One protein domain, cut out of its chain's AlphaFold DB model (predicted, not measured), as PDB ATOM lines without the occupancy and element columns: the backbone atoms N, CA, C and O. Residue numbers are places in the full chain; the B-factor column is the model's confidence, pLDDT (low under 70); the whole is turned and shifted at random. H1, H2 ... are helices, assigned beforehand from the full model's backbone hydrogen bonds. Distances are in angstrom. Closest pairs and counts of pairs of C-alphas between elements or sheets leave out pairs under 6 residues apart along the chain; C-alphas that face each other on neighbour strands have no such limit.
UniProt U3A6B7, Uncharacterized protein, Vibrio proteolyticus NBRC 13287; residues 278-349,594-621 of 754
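This is residues 278 to 349 and 594 to 621 of the 754 residues of an uncharacterized protein of Vibrio proteolyticus NBRC 13287 (UniProt U3A6B7). Two long helices, H4 and H5, lie nearly side by side and run opposite ways, with H3 set across one end of the pair. H1 crosses H5 in its first half, and the very short H2 packs on H5 between H1 and H3, so that H5 is the hub of the group. The printed part has 100 residues with five named helices, H1 to H5 in order along the chain, and no named strand; the class is all helix. It is compact, with a radius of gyration of the C-alphas of 13.8 A, and elongated in outline, spanning 44 by 26 by 23 A.

H5, residues 596 to 618, touches four other helices. H4, residues 324 to 346, touches it at a shallow tilt of 23 degrees, opposite ways; their closest C-alphas are those of Ile 333 and Val 610, 7.0 A apart. H1, residues 284 to 293, touches residues 599 to 609 of H5 at a steep tilt of 63 degrees, opposite ways, with the C-alphas of Ala 289 and Asp 602 closest at 4.7 A. H2, residues 301 to 304, touches residues 606 to 613 of H5, where the C-alphas of Gln 303 and Gly 609 come closest at 4.6 A. H3, residues 308 to 319, touches residues 612 to 617 of H5, with the C-alphas of Gly 315 and Arg 617 closest at 4.9 A; it is about perpendicular to H5, but only just, at 72 degrees. H3 also touches residues 324 to 329 of H4, about perpendicular at 78 degrees, with the C-alphas of Ala 318 and Ser 326 closest at 4.1 A. H2 touches residues 310 to 315 of H3, the closest C-alphas being those of Ala 302 and Arg 311, 4.7 A apart. H2 and H4 are near each other, and H1 and H3 are apart. In H1 and H3 every O i to N i+4 pair is within hydrogen-bond range, in H4 18 of 19 and in H5 16 of 19; H2 is too short for such a pair.

H4 has 23 residues and is 31.9 A long from first to last C-alpha. H5, also 23 residues, is 32.0 A long and ends at C-alpha 618, at (95.451, 57.766, 4.606). H3 has 12 residues and is 16.0 A long. H1 has 10 residues, is 14.1 A long and begins at C-alpha 284, at (71.804, 51.158, 11.711). H2 has four residues.

The two C-alphas farthest apart are those of Asp 594 and Gly 621, at 45.5 A. Residues 350 to 593 are cut out, and C-alphas 349 and 594 are 13.1 A apart across this cut, which falls in the link from H4 to H5. The links H2 to H3 and H3 to H4 are tight, and H1 to H2 is short. The mean pLDDT of the printed part is 80.1; it is under 70 at residues 278 to 280, 309 to 310, 312 to 327 and 616 to 621.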
ATOM      1  N   SER A 278      77.043  48.379  -4.878       46.44
ATOM      2  CA  SER A 278      75.676  48.051  -4.451       46.44
ATOM      3  C   SER A 278      75.545  47.712  -2.959       46.44
ATOM      4  O   SER A 278      74.464  47.878  -2.396       46.44
ATOM      5  N   ASP A 279      76.634  47.293  -2.308       62.91
ATOM      6  CA  ASP A 279      76.659  46.862  -0.909       62.91
ATOM      7  C   ASP A 279      77.277  47.932   0.008       62.91
ATOM      8  O   ASP A 279      78.392  47.816   0.529       62.91
ATOM      9  N   VAL A 280      76.521  49.018   0.198       61.66
ATOM     10  CA  VAL A 280      76.861  50.093   1.146       61.66
ATOM     11  C   VAL A 280      76.866  49.566   2.586       61.66
ATOM     12  O   VAL A 280      77.583  50.108   3.422       61.66
ATOM     13  N   ALA A 281      76.081  48.527   2.895       74.38
ATOM     14  CA  ALA A 281      75.881  47.976   4.238       74.38
ATOM     15  C   ALA A 281      75.824  49.047   5.359       74.38
ATOM     16  O   ALA A 281      76.710  49.063   6.220       74.38
ATOM     17  N   PRO A 282      74.853  49.987   5.358       78.62
ATOM     18  CA  PRO A 282      74.782  51.037   6.377       78.62
ATOM     19  C   PRO A 282      74.653  50.453   7.789       78.62
ATOM     20  O   PRO A 282      73.855  49.545   8.013       78.62
ATOM     21  N   ILE A 283      75.407  50.992   8.749       80.88
ATOM     22  CA  ILE A 283      75.320  50.617  10.164       80.88
ATOM     23  C   ILE A 283      74.083  51.311  10.766       80.88
ATOM     24  O   ILE A 283      74.069  52.550  10.845       80.88
ATOM     25  N   PRO A 284      73.047  50.568  11.209       85.12
ATOM     26  CA  PRO A 284      71.804  51.158  11.711       85.12
ATOM     27  C   PRO A 284      72.020  52.126  12.880       85.12
ATOM     28  O   PRO A 284      71.408  53.187  12.944       85.12
ATOM     29  N   GLU A 285      72.940  51.816  13.790       90.06
ATOM     30  CA  GLU A 285      73.197  52.656  14.960       90.06
ATOM     31  C   GLU A 285      73.833  54.000  14.584       90.06
ATOM     32  O   GLU A 285      73.540  55.015  15.214       90.06
ATOM     33  N   VAL A 286      74.693  54.020  13.558       90.12
ATOM     34  CA  VAL A 286      75.363  55.242  13.084       90.12
ATOM     35  C   VAL A 286      74.386  56.113  12.301       90.12
ATOM     36  O   VAL A 286      74.360  57.324  12.498       90.12
ATOM     37  N   THR A 287      73.552  55.506  11.455       84.88
ATOM     38  CA  THR A 287      72.523  56.225  10.683       84.88
ATOM     39  C   THR A 287      71.476  56.861  11.596       84.88
ATOM     40  O   THR A 287      71.228  58.057  11.493       84.88
ATOM     41  N   GLN A 288      70.958  56.125  12.581       90.75
ATOM     42  CA  GLN A 288      70.022  56.683  13.563       90.75
ATOM     43  C   GLN A 288      70.660  57.773  14.440       90.75
ATOM     44  O   GLN A 288      69.998  58.743  14.806       90.75
ATOM     45  N   ALA A 289      71.940  57.631  14.808       93.94
ATOM     46  CA  ALA A 289      72.662  58.683  15.524       93.94
ATOM     47  C   ALA A 289      72.814  59.943  14.660       93.94
ATOM     48  O   ALA A 289      72.582  61.049  15.144       93.94
ATOM     49  N   ALA A 290      73.128  59.785  13.373       91.62
ATOM     50  CA  ALA A 290      73.192  60.892  12.426       91.62
ATOM     51  C   ALA A 290      71.837  61.599  12.263       91.62
ATOM     52  O   ALA A 290      71.806  62.829  12.203       91.62
ATOM     53  N   GLU A 291      70.728  60.853  12.279       90.12
ATOM     54  CA  GLU A 291      69.372  61.413  12.212       90.12
ATOM     55  C   GLU A 291      69.059  62.239  13.460       90.12
ATOM     56  O   GLU A 291      68.633  63.388  13.349       90.12
ATOM     57  N   ARG A 292      69.349  61.707  14.656       94.56
ATOM     58  CA  ARG A 292      69.167  62.432  15.926       94.56
ATOM     59  C   ARG A 292      70.044  63.681  16.032       94.56
ATOM     60  O   ARG A 292      69.640  64.668  16.650       94.56
ATOM     61  N   LEU A 293      71.240  63.653  15.447       93.94
ATOM     62  CA  LEU A 293      72.133  64.813  15.352       93.94
ATOM     63  C   LEU A 293      71.737  65.794  14.239       93.94
ATOM     64  O   LEU A 293      72.249  66.911  14.229       93.94
ATOM     65  N   GLY A 294      70.854  65.408  13.315       90.69
ATOM     66  CA  GLY A 294      70.484  66.226  12.159       90.69
ATOM     67  C   GLY A 294      71.609  66.376  11.130       90.69
ATOM     68  O   GLY A 294      71.690  67.405  10.467       90.69
ATOM     69  N   VAL A 295      72.501  65.383  11.019       90.12
ATOM     70  CA  VAL A 295      73.648  65.400  10.086       90.12
ATOM     71  C   VAL A 295      73.555  64.342   8.985       90.12
ATOM     72  O   VAL A 295      74.437  64.297   8.130       90.12
ATOM     73  N   SER A 296      72.499  63.521   8.952       82.44
ATOM     74  CA  SER A 296      72.335  62.436   7.965       82.44
ATOM     75  C   SER A 296      72.528  62.877   6.515       82.44
ATOM     76  O   SER A 296      73.214  62.189   5.768       82.44
ATOM     77  N   ASP A 297      72.005  64.045   6.137       78.56
ATOM     78  CA  ASP A 297      72.086  64.560   4.760       78.56
ATOM     79  C   ASP A 297      73.474  65.111   4.389       78.56
ATOM     80  O   ASP A 297      73.762  65.374   3.221       78.56
ATOM     81  N   THR A 298      74.341  65.307   5.384       82.25
ATOM     82  CA  THR A 298      75.705  65.829   5.204       82.25
ATOM     83  C   THR A 298      76.761  64.730   5.188       82.25
ATOM     84  O   THR A 298      77.855  64.947   4.665       82.25
ATOM     85  N   LEU A 299      76.443  63.555   5.743       80.25
ATOM     86  CA  LEU A 299      77.358  62.424   5.779       80.25
ATOM     87  C   LEU A 299      77.407  61.718   4.426       80.25
ATOM     88  O   LEU A 299      76.400  61.557   3.735       80.25
ATOM     89  N   THR A 300      78.588  61.232   4.061       81.06
ATOM     90  CA  THR A 300      78.723  60.352   2.902       81.06
ATOM     91  C   THR A 300      78.332  58.915   3.260       81.06
ATOM     92  O   THR A 300      78.423  58.511   4.427       81.06
ATOM     93  N   PRO A 301      77.933  58.087   2.278       79.19
ATOM     94  CA  PRO A 301      77.628  56.689   2.550       79.19
ATOM     95  C   PRO A 301      78.801  55.929   3.196       79.19
ATOM     96  O   PRO A 301      78.565  55.126   4.095       79.19
ATOM     97  N   ALA A 302      80.067  56.223   2.863       79.56
ATOM     98  CA  ALA A 302      81.209  55.593   3.540       79.56
ATOM     99  C   ALA A 302      81.297  55.917   5.041       79.56
ATOM    100  O   ALA A 302      81.776  55.087   5.813       79.56
ATOM    101  N   GLN A 303      80.823  57.089   5.474       84.94
ATOM    102  CA  GLN A 303      80.830  57.495   6.885       84.94
ATOM    103  C   GLN A 303      79.761  56.771   7.715       84.94
ATOM    104  O   GLN A 303      79.848  56.757   8.939       84.94
ATOM    105  N   THR A 304      78.777  56.140   7.074       85.00
ATOM    106  CA  THR A 304      77.750  55.322   7.742       85.00
ATOM    107  C   THR A 304      77.869  53.832   7.412       85.00
ATOM    108  O   THR A 304      77.251  53.003   8.075       85.00
ATOM    109  N   SER A 305      78.687  53.475   6.421       80.81
ATOM    110  CA  SER A 305      78.883  52.118   5.915       80.81
ATOM    111  C   SER A 305      79.648  51.217   6.887       80.81
ATOM    112  O   SER A 305      80.646  51.628   7.483       80.81
ATOM    113  N   GLY A 306      79.230  49.953   6.978       77.81
ATOM    114  CA  GLY A 306      79.960  48.836   7.581       77.81
ATOM    115  C   GLY A 306      80.922  48.139   6.610       77.81
ATOM    116  O   GLY A 306      81.909  47.554   7.062       77.81
ATOM    117  N   SER A 307      80.716  48.291   5.300       77.69
ATOM    118  CA  SER A 307      81.506  47.665   4.234       77.69
ATOM    119  C   SER A 307      82.877  48.330   4.067       77.69
ATOM    120  O   SER A 307      82.990  49.493   3.681       77.69
ATOM    121  N   GLN A 308      83.953  47.584   4.343       73.50
ATOM    122  CA  GLN A 308      85.321  48.073   4.134       73.50
ATOM    123  C   GLN A 308      85.594  48.360   2.653       73.50
ATOM    124  O   GLN A 308      86.146  49.407   2.334       73.50
ATOM    125  N   ALA A 309      85.139  47.478   1.761       60.69
ATOM    126  CA  ALA A 309      85.314  47.644   0.322       60.69
ATOM    127  C   ALA A 309      84.633  48.925  -0.195       60.69
ATOM    128  O   ALA A 309      85.211  49.646  -1.008       60.69
ATOM    129  N   TYR A 310      83.441  49.252   0.319       64.88
ATOM    130  CA  TYR A 310      82.751  50.494  -0.037       64.88
ATOM    131  C   TYR A 310      83.503  51.735   0.479       64.88
ATOM    132  O   TYR A 310      83.674  52.710  -0.255       64.88
ATOM    133  N   ARG A 311      84.004  51.698   1.725       75.94
ATOM    134  CA  ARG A 311      84.805  52.798   2.296       75.94
ATOM    135  C   ARG A 311      86.109  53.032   1.532       75.94
ATOM    136  O   ARG A 311      86.462  54.183   1.300       75.94
ATOM    137  N   GLU A 312      86.796  51.971   1.115       65.19
ATOM    138  CA  GLU A 312      88.016  52.055   0.299       65.19
ATOM    139  C   GLU A 312      87.734  52.662  -1.084       65.19
ATOM    140  O   GLU A 312      88.476  53.537  -1.534       65.19
ATOM    141  N   LEU A 313      86.630  52.264  -1.731       61.59
ATOM    142  CA  LEU A 313      86.192  52.827  -3.011       61.59
ATOM    143  C   LEU A 313      85.904  54.331  -2.899       61.59
ATOM    144  O   LEU A 313      86.434  55.129  -3.674       61.59
ATOM    145  N   GLU A 314      85.082  54.738  -1.929       65.69
ATOM    146  CA  GLU A 314      84.751  56.151  -1.731       65.69
ATOM    147  C   GLU A 314      85.974  56.969  -1.281       65.69
ATOM    148  O   GLU A 314      86.175  58.096  -1.736       65.69
ATOM    149  N   GLY A 315      86.832  56.388  -0.439       67.94
ATOM    150  CA  GLY A 315      88.097  56.980  -0.011       67.94
ATOM    151  C   GLY A 315      89.047  57.242  -1.179       67.94
ATOM    152  O   GLY A 315      89.639  58.321  -1.252       67.94
ATOM    153  N   ALA A 316      89.134  56.319  -2.141       62.34
ATOM    154  CA  ALA A 316      89.903  56.508  -3.370       62.34
ATOM    155  C   ALA A 316      89.352  57.666  -4.222       62.34
ATOM    156  O   ALA A 316      90.123  58.486  -4.722       62.34
ATOM    157  N   LEU A 317      88.024  57.801  -4.323       58.12
ATOM    158  CA  LEU A 317      87.381  58.939  -4.998       58.12
ATOM    159  C   LEU A 317      87.640  60.269  -4.264       58.12
ATOM    160  O   LEU A 317      87.823  61.313  -4.894       58.12
ATOM    161  N   ALA A 318      87.677  60.249  -2.931       65.50
ATOM    162  CA  ALA A 318      87.953  61.422  -2.102       65.50
ATOM    163  C   ALA A 318      89.432  61.846  -2.094       65.50
ATOM    164  O   ALA A 318      89.737  63.011  -1.811       65.50
ATOM    165  N   ALA A 319      90.348  60.913  -2.374       63.16
ATOM    166  CA  ALA A 319      91.784  61.164  -2.441       63.16
ATOM    167  C   ALA A 319      92.176  62.028  -3.650       63.16
ATOM    168  O   ALA A 319      93.198  62.713  -3.595       63.16
ATOM    169  N   VAL A 320      91.351  62.049  -4.703       58.44
ATOM    170  CA  VAL A 320      91.520  62.951  -5.846       58.44
ATOM    171  C   VAL A 320      91.403  64.407  -5.364       58.44
ATOM    172  O   VAL A 320      90.350  64.796  -4.840       58.44
ATOM    173  N   PRO A 321      92.459  65.233  -5.508       49.81
ATOM    174  CA  PRO A 321      92.417  66.627  -5.081       49.81
ATOM    175  C   PRO A 321      91.256  67.385  -5.738       49.81
ATOM    176  O   PRO A 321      91.045  67.276  -6.941       49.81
ATOM    177  N   ALA A 322      90.519  68.164  -4.938       53.41
ATOM    178  CA  ALA A 322      89.348  68.947  -5.355       53.41
ATOM    179  C   ALA A 322      88.148  68.146  -5.909       53.41
ATOM    180  O   ALA A 322      87.229  68.749  -6.463       53.41
ATOM    181  N   SER A 323      88.093  66.820  -5.719       61.84
ATOM    182  CA  SER A 323      86.915  66.045  -6.117       61.84
ATOM    183  C   SER A 323      85.683  66.415  -5.292       61.84
ATOM    184  O   SER A 323      85.773  66.743  -4.100       61.84
ATOM    185  N   LYS A 324      84.499  66.290  -5.902       61.03
ATOM    186  CA  LYS A 324      83.217  66.471  -5.203       61.03
ATOM    187  C   LYS A 324      83.118  65.582  -3.958       61.03
ATOM    188  O   LYS A 324      82.592  66.022  -2.939       61.03
ATOM    189  N   MET A 325      83.669  64.366  -4.016       68.75
ATOM    190  CA  MET A 325      83.684  63.444  -2.880       68.75
ATOM    191  C   MET A 325      84.556  63.956  -1.726       68.75
ATOM    192  O   MET A 325      84.141  63.899  -0.571       68.75
ATOM    193  N   SER A 326      85.722  64.535  -2.028       64.69
ATOM    194  CA  SER A 326      86.586  65.170  -1.023       64.69
ATOM    195  C   SER A 326      85.869  66.314  -0.296       64.69
ATOM    196  O   SER A 326      85.974  66.442   0.924       64.69
ATOM    197  N   VAL A 327      85.105  67.126  -1.039       69.88
ATOM    198  CA  VAL A 327      84.304  68.230  -0.484       69.88
ATOM    199  C   VAL A 327      83.159  67.705   0.382       69.88
ATOM    200  O   VAL A 327      82.967  68.199   1.487       69.88
ATOM    201  N   MET A 328      82.429  66.681  -0.073       70.12
ATOM    202  CA  MET A 328      81.337  66.083   0.706       70.12
ATOM    203  C   MET A 328      81.833  65.481   2.026       70.12
ATOM    204  O   MET A 328      81.243  65.748   3.068       70.12
ATOM    205  N   GLN A 329      82.950  64.746   2.013       74.69
ATOM    206  CA  GLN A 329      83.538  64.207   3.243       74.69
ATOM    207  C   GLN A 329      83.955  65.313   4.217       74.69
ATOM    208  O   GLN A 329      83.719  65.186   5.419       74.69
ATOM    209  N   LYS A 330      84.536  66.406   3.704       79.75
ATOM    210  CA  LYS A 330      84.903  67.566   4.521       79.75
ATOM    211  C   LYS A 330      83.675  68.240   5.135       79.75
ATOM    212  O   LYS A 330      83.676  68.483   6.335       79.75
ATOM    213  N   ASN A 331      82.620  68.460   4.352       81.44
ATOM    214  CA  ASN A 331      81.371  69.036   4.849       81.44
ATOM    215  C   ASN A 331      80.747  68.173   5.956       81.44
ATOM    216  O   ASN A 331      80.253  68.717   6.939       81.44
ATOM    217  N   GLY A 332      80.808  66.843   5.828       82.69
ATOM    218  CA  GLY A 332      80.382  65.929   6.887       82.69
ATOM    219  C   GLY A 332      81.216  66.084   8.164       82.69
ATOM    220  O   GLY A 332      80.656  66.162   9.252       82.69
ATOM    221  N   ILE A 333      82.545  66.198   8.053       85.31
ATOM    222  CA  ILE A 333      83.425  66.460   9.210       85.31
ATOM    223  C   ILE A 333      83.074  67.800   9.868       85.31
ATOM    224  O   ILE A 333      82.924  67.849  11.087       85.31
ATOM    225  N   ASP A 334      82.907  68.859   9.073       85.19
ATOM    226  CA  ASP A 334      82.564  70.199   9.557       85.19
ATOM    227  C   ASP A 334      81.191  70.207  10.259       85.19
ATOM    228  O   ASP A 334      81.047  70.797  11.328       85.19
ATOM    229  N   ALA A 335      80.195  69.494   9.720       87.88
ATOM    230  CA  ALA A 335      78.872  69.366  10.332       87.88
ATOM    231  C   ALA A 335      78.919  68.625  11.679       87.88
ATOM    232  O   ALA A 335      78.269  69.028  12.642       87.88
ATOM    233  N   VAL A 336      79.718  67.558  11.774       90.50
ATOM    234  CA  VAL A 336      79.905  66.816  13.030       90.50
ATOM    235  C   VAL A 336      80.708  67.644  14.038       90.50
ATOM    236  O   VAL A 336      80.405  67.604  15.228       90.50
ATOM    237  N   ALA A 337      81.686  68.434  13.582       90.25
ATOM    238  CA  ALA A 337      82.413  69.376  14.429       90.25
ATOM    239  C   ALA A 337      81.479  70.438  15.019       90.25
ATOM    240  O   ALA A 337      81.500  70.646  16.229       90.25
ATOM    241  N   GLN A 338      80.595  71.015  14.201       90.56
ATOM    242  CA  GLN A 338      79.584  71.954  14.679       90.56
ATOM    243  C   GLN A 338      78.684  71.310  15.738       90.56
ATOM    244  O   GLN A 338      78.434  71.912  16.771       90.56
ATOM    245  N   LYS A 339      78.263  70.050  15.554       94.00
ATOM    246  CA  LYS A 339      77.461  69.343  16.567       94.00
ATOM    247  C   LYS A 339      78.207  69.064  17.871       94.00
ATOM    248  O   LYS A 339      77.563  68.886  18.903       94.00
ATOM    249  N   ALA A 340      79.536  69.012  17.839       94.00
ATOM    250  CA  ALA A 340      80.354  68.916  19.043       94.00
ATOM    251  C   ALA A 340      80.349  70.234  19.833       94.00
ATOM    252  O   ALA A 340      80.250  70.202  21.058       94.00
ATOM    253  N   ASP A 341      80.406  71.367  19.134       91.94
ATOM    254  CA  ASP A 341      80.303  72.701  19.731       91.94
ATOM    255  C   ASP A 341      78.867  72.984  20.216       91.94
ATOM    256  O   ASP A 341      78.686  73.382  21.367       91.94
ATOM    257  N   ASP A 342      77.848  72.645  19.415       93.62
ATOM    258  CA  ASP A 342      76.427  72.751  19.785       93.62
ATOM    259  C   ASP A 342      76.129  71.947  21.063       93.62
ATOM    260  O   ASP A 342      75.433  72.425  21.952       93.62
ATOM    261  N   LEU A 343      76.689  70.737  21.211       95.31
ATOM    262  CA  LEU A 343      76.560  69.941  22.441       95.31
ATOM    263  C   LEU A 343      77.078  70.700  23.672       95.31
ATOM    264  O   LEU A 343      76.537  70.532  24.762       95.31
ATOM    265  N   ILE A 344      78.133  71.499  23.529       94.38
ATOM    266  CA  ILE A 344      78.675  72.271  24.647       94.38
ATOM    267  C   ILE A 344      77.759  73.451  24.954       94.38
ATOM    268  O   ILE A 344      77.393  73.637  26.111       94.38
ATOM    269  N   GLU A 345      77.359  74.221  23.949       94.44
ATOM    270  CA  GLU A 345      76.564  75.434  24.154       94.44
ATOM    271  C   GLU A 345      75.112  75.126  24.566       94.44
ATOM    272  O   GLU A 345      74.616  75.689  25.543       94.44
ATOM    273  N   GLU A 346      74.439  74.183  23.895       95.00
ATOM    274  CA  GLU A 346      73.031  73.829  24.158       95.00
ATOM    275  C   GLU A 346      72.818  73.261  25.569       95.00
ATOM    276  O   GLU A 346      71.751  73.445  26.157       95.00
ATOM    277  N   PHE A 347      73.827  72.591  26.131       96.19
ATOM    278  CA  PHE A 347      73.762  72.011  27.475       96.19
ATOM    279  C   PHE A 347      74.404  72.906  28.552       96.19
ATOM    280  O   PHE A 347      74.637  72.457  29.675       96.19
ATOM    281  N   GLY A 348      74.643  74.189  28.254       92.44
ATOM    282  CA  GLY A 348      75.046  75.190  29.248       92.44
ATOM    283  C   GLY A 348      76.540  75.206  29.578       92.44
ATOM    284  O   GLY A 348      76.927  75.616  30.669       92.44
ATOM    285  N   GLY A 349      77.377  74.725  28.664       93.75
ATOM    286  CA  GLY A 349      78.823  74.907  28.680       93.75
ATOM    287  C   GLY A 349      79.230  76.150  27.891       93.75
ATOM    288  O   GLY A 349      78.404  76.842  27.302       93.75
ATOM    289  N   ASP A 594      71.319  66.301  32.052       93.06
ATOM    290  CA  ASP A 594      70.432  65.285  31.472       93.06
ATOM    291  C   ASP A 594      70.367  65.420  29.941       93.06
ATOM    292  O   ASP A 594      70.273  66.528  29.421       93.06
ATOM    293  N   GLY A 595      70.430  64.305  29.205       92.44
ATOM    294  CA  GLY A 595      70.414  64.279  27.733       92.44
ATOM    295  C   GLY A 595      71.777  64.498  27.059       92.44
ATOM    296  O   GLY A 595      71.985  64.046  25.926       92.44
ATOM    297  N   ALA A 596      72.739  65.135  27.738       96.31
ATOM    298  CA  ALA A 596      74.089  65.319  27.205       96.31
ATOM    299  C   ALA A 596      74.861  63.991  27.033       96.31
ATOM    300  O   ALA A 596      75.535  63.840  26.010       96.31
ATOM    301  N   PRO A 597      74.775  62.995  27.947       95.81
ATOM    302  CA  PRO A 597      75.393  61.682  27.747       95.81
ATOM    303  C   PRO A 597      74.931  60.968  26.470       95.81
ATOM    304  O   PRO A 597      75.746  60.358  25.769       95.81
ATOM    305  N   GLU A 598      73.638  61.043  26.155       95.56
ATOM    306  CA  GLU A 598      73.036  60.471  24.951       95.56
ATOM    307  C   GLU A 598      73.532  61.201  23.700       95.56
ATOM    308  O   GLU A 598      74.024  60.555  22.773       95.56
ATOM    309  N   ARG A 599      73.509  62.541  23.704       96.62
ATOM    310  CA  ARG A 599      74.021  63.359  22.594       96.62
ATOM    311  C   ARG A 599      75.514  63.117  22.348       96.62
ATOM    312  O   ARG A 599      75.934  62.976  21.201       96.62
ATOM    313  N   LEU A 600      76.312  62.995  23.408       96.44
ATOM    314  CA  LEU A 600      77.739  62.673  23.329       96.44
ATOM    315  C   LEU A 600      77.979  61.268  22.752       96.44
ATOM    316  O   LEU A 600      78.932  61.062  21.998       96.44
ATOM    317  N   ARG A 601      77.121  60.293  23.083       96.62
ATOM    318  CA  ARG A 601      77.166  58.948  22.490       96.62
ATOM    319  C   ARG A 601      76.825  58.982  21.000       96.62
ATOM    320  O   ARG A 601      77.508  58.312  20.228       96.62
ATOM    321  N   ASP A 602      75.804  59.730  20.601       97.75
ATOM    322  CA  ASP A 602      75.436  59.869  19.189       97.75
ATOM    323  C   ASP A 602      76.574  60.516  18.394       97.75
ATOM    324  O   ASP A 602      76.972  60.000  17.347       97.75
ATOM    325  N   LEU A 603      77.174  61.575  18.945       96.88
ATOM    326  CA  LEU A 603      78.351  62.223  18.371       96.88
ATOM    327  C   LEU A 603      79.514  61.238  18.224       96.88
ATOM    328  O   LEU A 603      80.162  61.205  17.181       96.88
ATOM    329  N   PHE A 604      79.758  60.397  19.231       96.62
ATOM    330  CA  PHE A 604      80.767  59.339  19.170       96.62
ATOM    331  C   PHE A 604      80.511  58.343  18.034       96.62
ATOM    332  O   PHE A 604      81.441  58.004  17.301       96.62
ATOM    333  N   LEU A 605      79.273  57.868  17.871       96.69
ATOM    334  CA  LEU A 605      78.926  56.901  16.827       96.69
ATOM    335  C   LEU A 605      79.180  57.476  15.432       96.69
ATOM    336  O   LEU A 605      79.800  56.811  14.598       96.69
ATOM    337  N   VAL A 606      78.769  58.725  15.204       95.44
ATOM    338  CA  VAL A 606      78.996  59.412  13.930       95.44
ATOM    339  C   VAL A 606      80.481  59.715  13.717       95.44
ATOM    340  O   VAL A 606      81.024  59.394  12.659       95.44
ATOM    341  N   ALA A 607      81.185  60.229  14.729       94.88
ATOM    342  CA  ALA A 607      82.625  60.479  14.656       94.88
ATOM    343  C   ALA A 607      83.428  59.197  14.379       94.88
ATOM    344  O   ALA A 607      84.418  59.235  13.649       94.88
ATOM    345  N   ARG A 608      82.990  58.039  14.897       94.62
ATOM    346  CA  ARG A 608      83.596  56.730  14.611       94.62
ATOM    347  C   ARG A 608      83.432  56.341  13.146       94.62
ATOM    348  O   ARG A 608      84.390  55.865  12.540       94.62
ATOM    349  N   GLY A 609      82.253  56.573  12.576       90.50
ATOM    350  CA  GLY A 609      81.998  56.398  11.148       90.50
ATOM    351  C   GLY A 609      82.894  57.290  10.282       90.50
ATOM    352  O   GLY A 609      83.577  56.809   9.376       90.50
ATOM    353  N   VAL A 610      83.000  58.571  10.649       89.75
ATOM    354  CA  VAL A 610      83.898  59.547  10.010       89.75
ATOM    355  C   VAL A 610      85.371  59.128  10.107       89.75
ATOM    356  O   VAL A 610      86.080  59.170   9.099       89.75
ATOM    357  N   ARG A 611      85.834  58.676  11.283       89.56
ATOM    358  CA  ARG A 611      87.194  58.146  11.502       89.56
ATOM    359  C   ARG A 611      87.479  56.975  10.564       89.56
ATOM    360  O   ARG A 611      88.506  56.983   9.893       89.56
ATOM    361  N   ASN A 612      86.568  56.004  10.500       88.38
ATOM    362  CA  ASN A 612      86.735  54.792   9.696       88.38
ATOM    363  C   ASN A 612      86.752  55.086   8.185       88.38
ATOM    364  O   ASN A 612      87.498  54.450   7.450       88.38
ATOM    365  N   ALA A 613      85.955  56.045   7.707       82.56
ATOM    366  CA  ALA A 613      86.011  56.477   6.308       82.56
ATOM    367  C   ALA A 613      87.316  57.238   6.001       82.56
ATOM    368  O   ALA A 613      87.941  57.035   4.962       82.56
ATOM    369  N   SER A 614      87.762  58.083   6.935       78.38
ATOM    370  CA  SER A 614      88.964  58.912   6.773       78.38
ATOM    371  C   SER A 614      90.264  58.106   6.852       78.38
ATOM    372  O   SER A 614      91.238  58.458   6.188       78.38
ATOM    373  N   SER A 615      90.311  57.016   7.626       70.69
ATOM    374  CA  SER A 615      91.496  56.153   7.713       70.69
ATOM    375  C   SER A 615      91.835  55.480   6.384       70.69
ATOM    376  O   SER A 615      93.016  55.318   6.074       70.69
ATOM    377  N   GLU A 616      90.832  55.160   5.565       65.88
ATOM    378  CA  GLU A 616      91.058  54.545   4.251       65.88
ATOM    379  C   GLU A 616      91.637  55.530   3.227       65.88
ATOM    380  O   GLU A 616      92.382  55.126   2.339       65.88
ATOM    381  N   ARG A 617      91.423  56.842   3.409       56.16
ATOM    382  CA  ARG A 617      92.113  57.886   2.631       56.16
ATOM    383  C   ARG A 617      93.623  57.934   2.914       56.16
ATOM    384  O   ARG A 617      94.394  58.302   2.033       56.16
ATOM    385  N   VAL A 618      94.054  57.611   4.140       48.72
ATOM    386  CA  VAL A 618      95.451  57.766   4.606       48.72
ATOM    387  C   VAL A 618      96.291  56.502   4.375       48.72
ATOM    388  O   VAL A 618      97.511  56.578   4.239       48.72
ATOM    389  N   ARG A 619      95.664  55.322   4.313       45.69
ATOM    390  CA  ARG A 619      96.345  54.015   4.363       45.69
ATOM    391  C   ARG A 619      96.976  53.549   3.042       45.69
ATOM    392  O   ARG A 619      97.596  52.487   2.980       45.69
ATOM    393  N   THR A 620      96.854  54.300   1.959       46.75
ATOM    394  CA  THR A 620      97.108  53.755   0.626       46.75
ATOM    395  C   THR A 620      98.576  53.819   0.179       46.75
ATOM    396  O   THR A 620      98.942  54.600  -0.691       46.75
ATOM    397  N   GLY A 621      99.389  52.869   0.654       38.31
ATOM    398  CA  GLY A 621     100.408  52.218  -0.193       38.31
ATOM    399  C   GLY A 621      99.768  51.356  -1.298       38.31
ATOM    400  O   GLY A 621     100.384  51.063  -2.317       38.31
TER     401      GLY A 621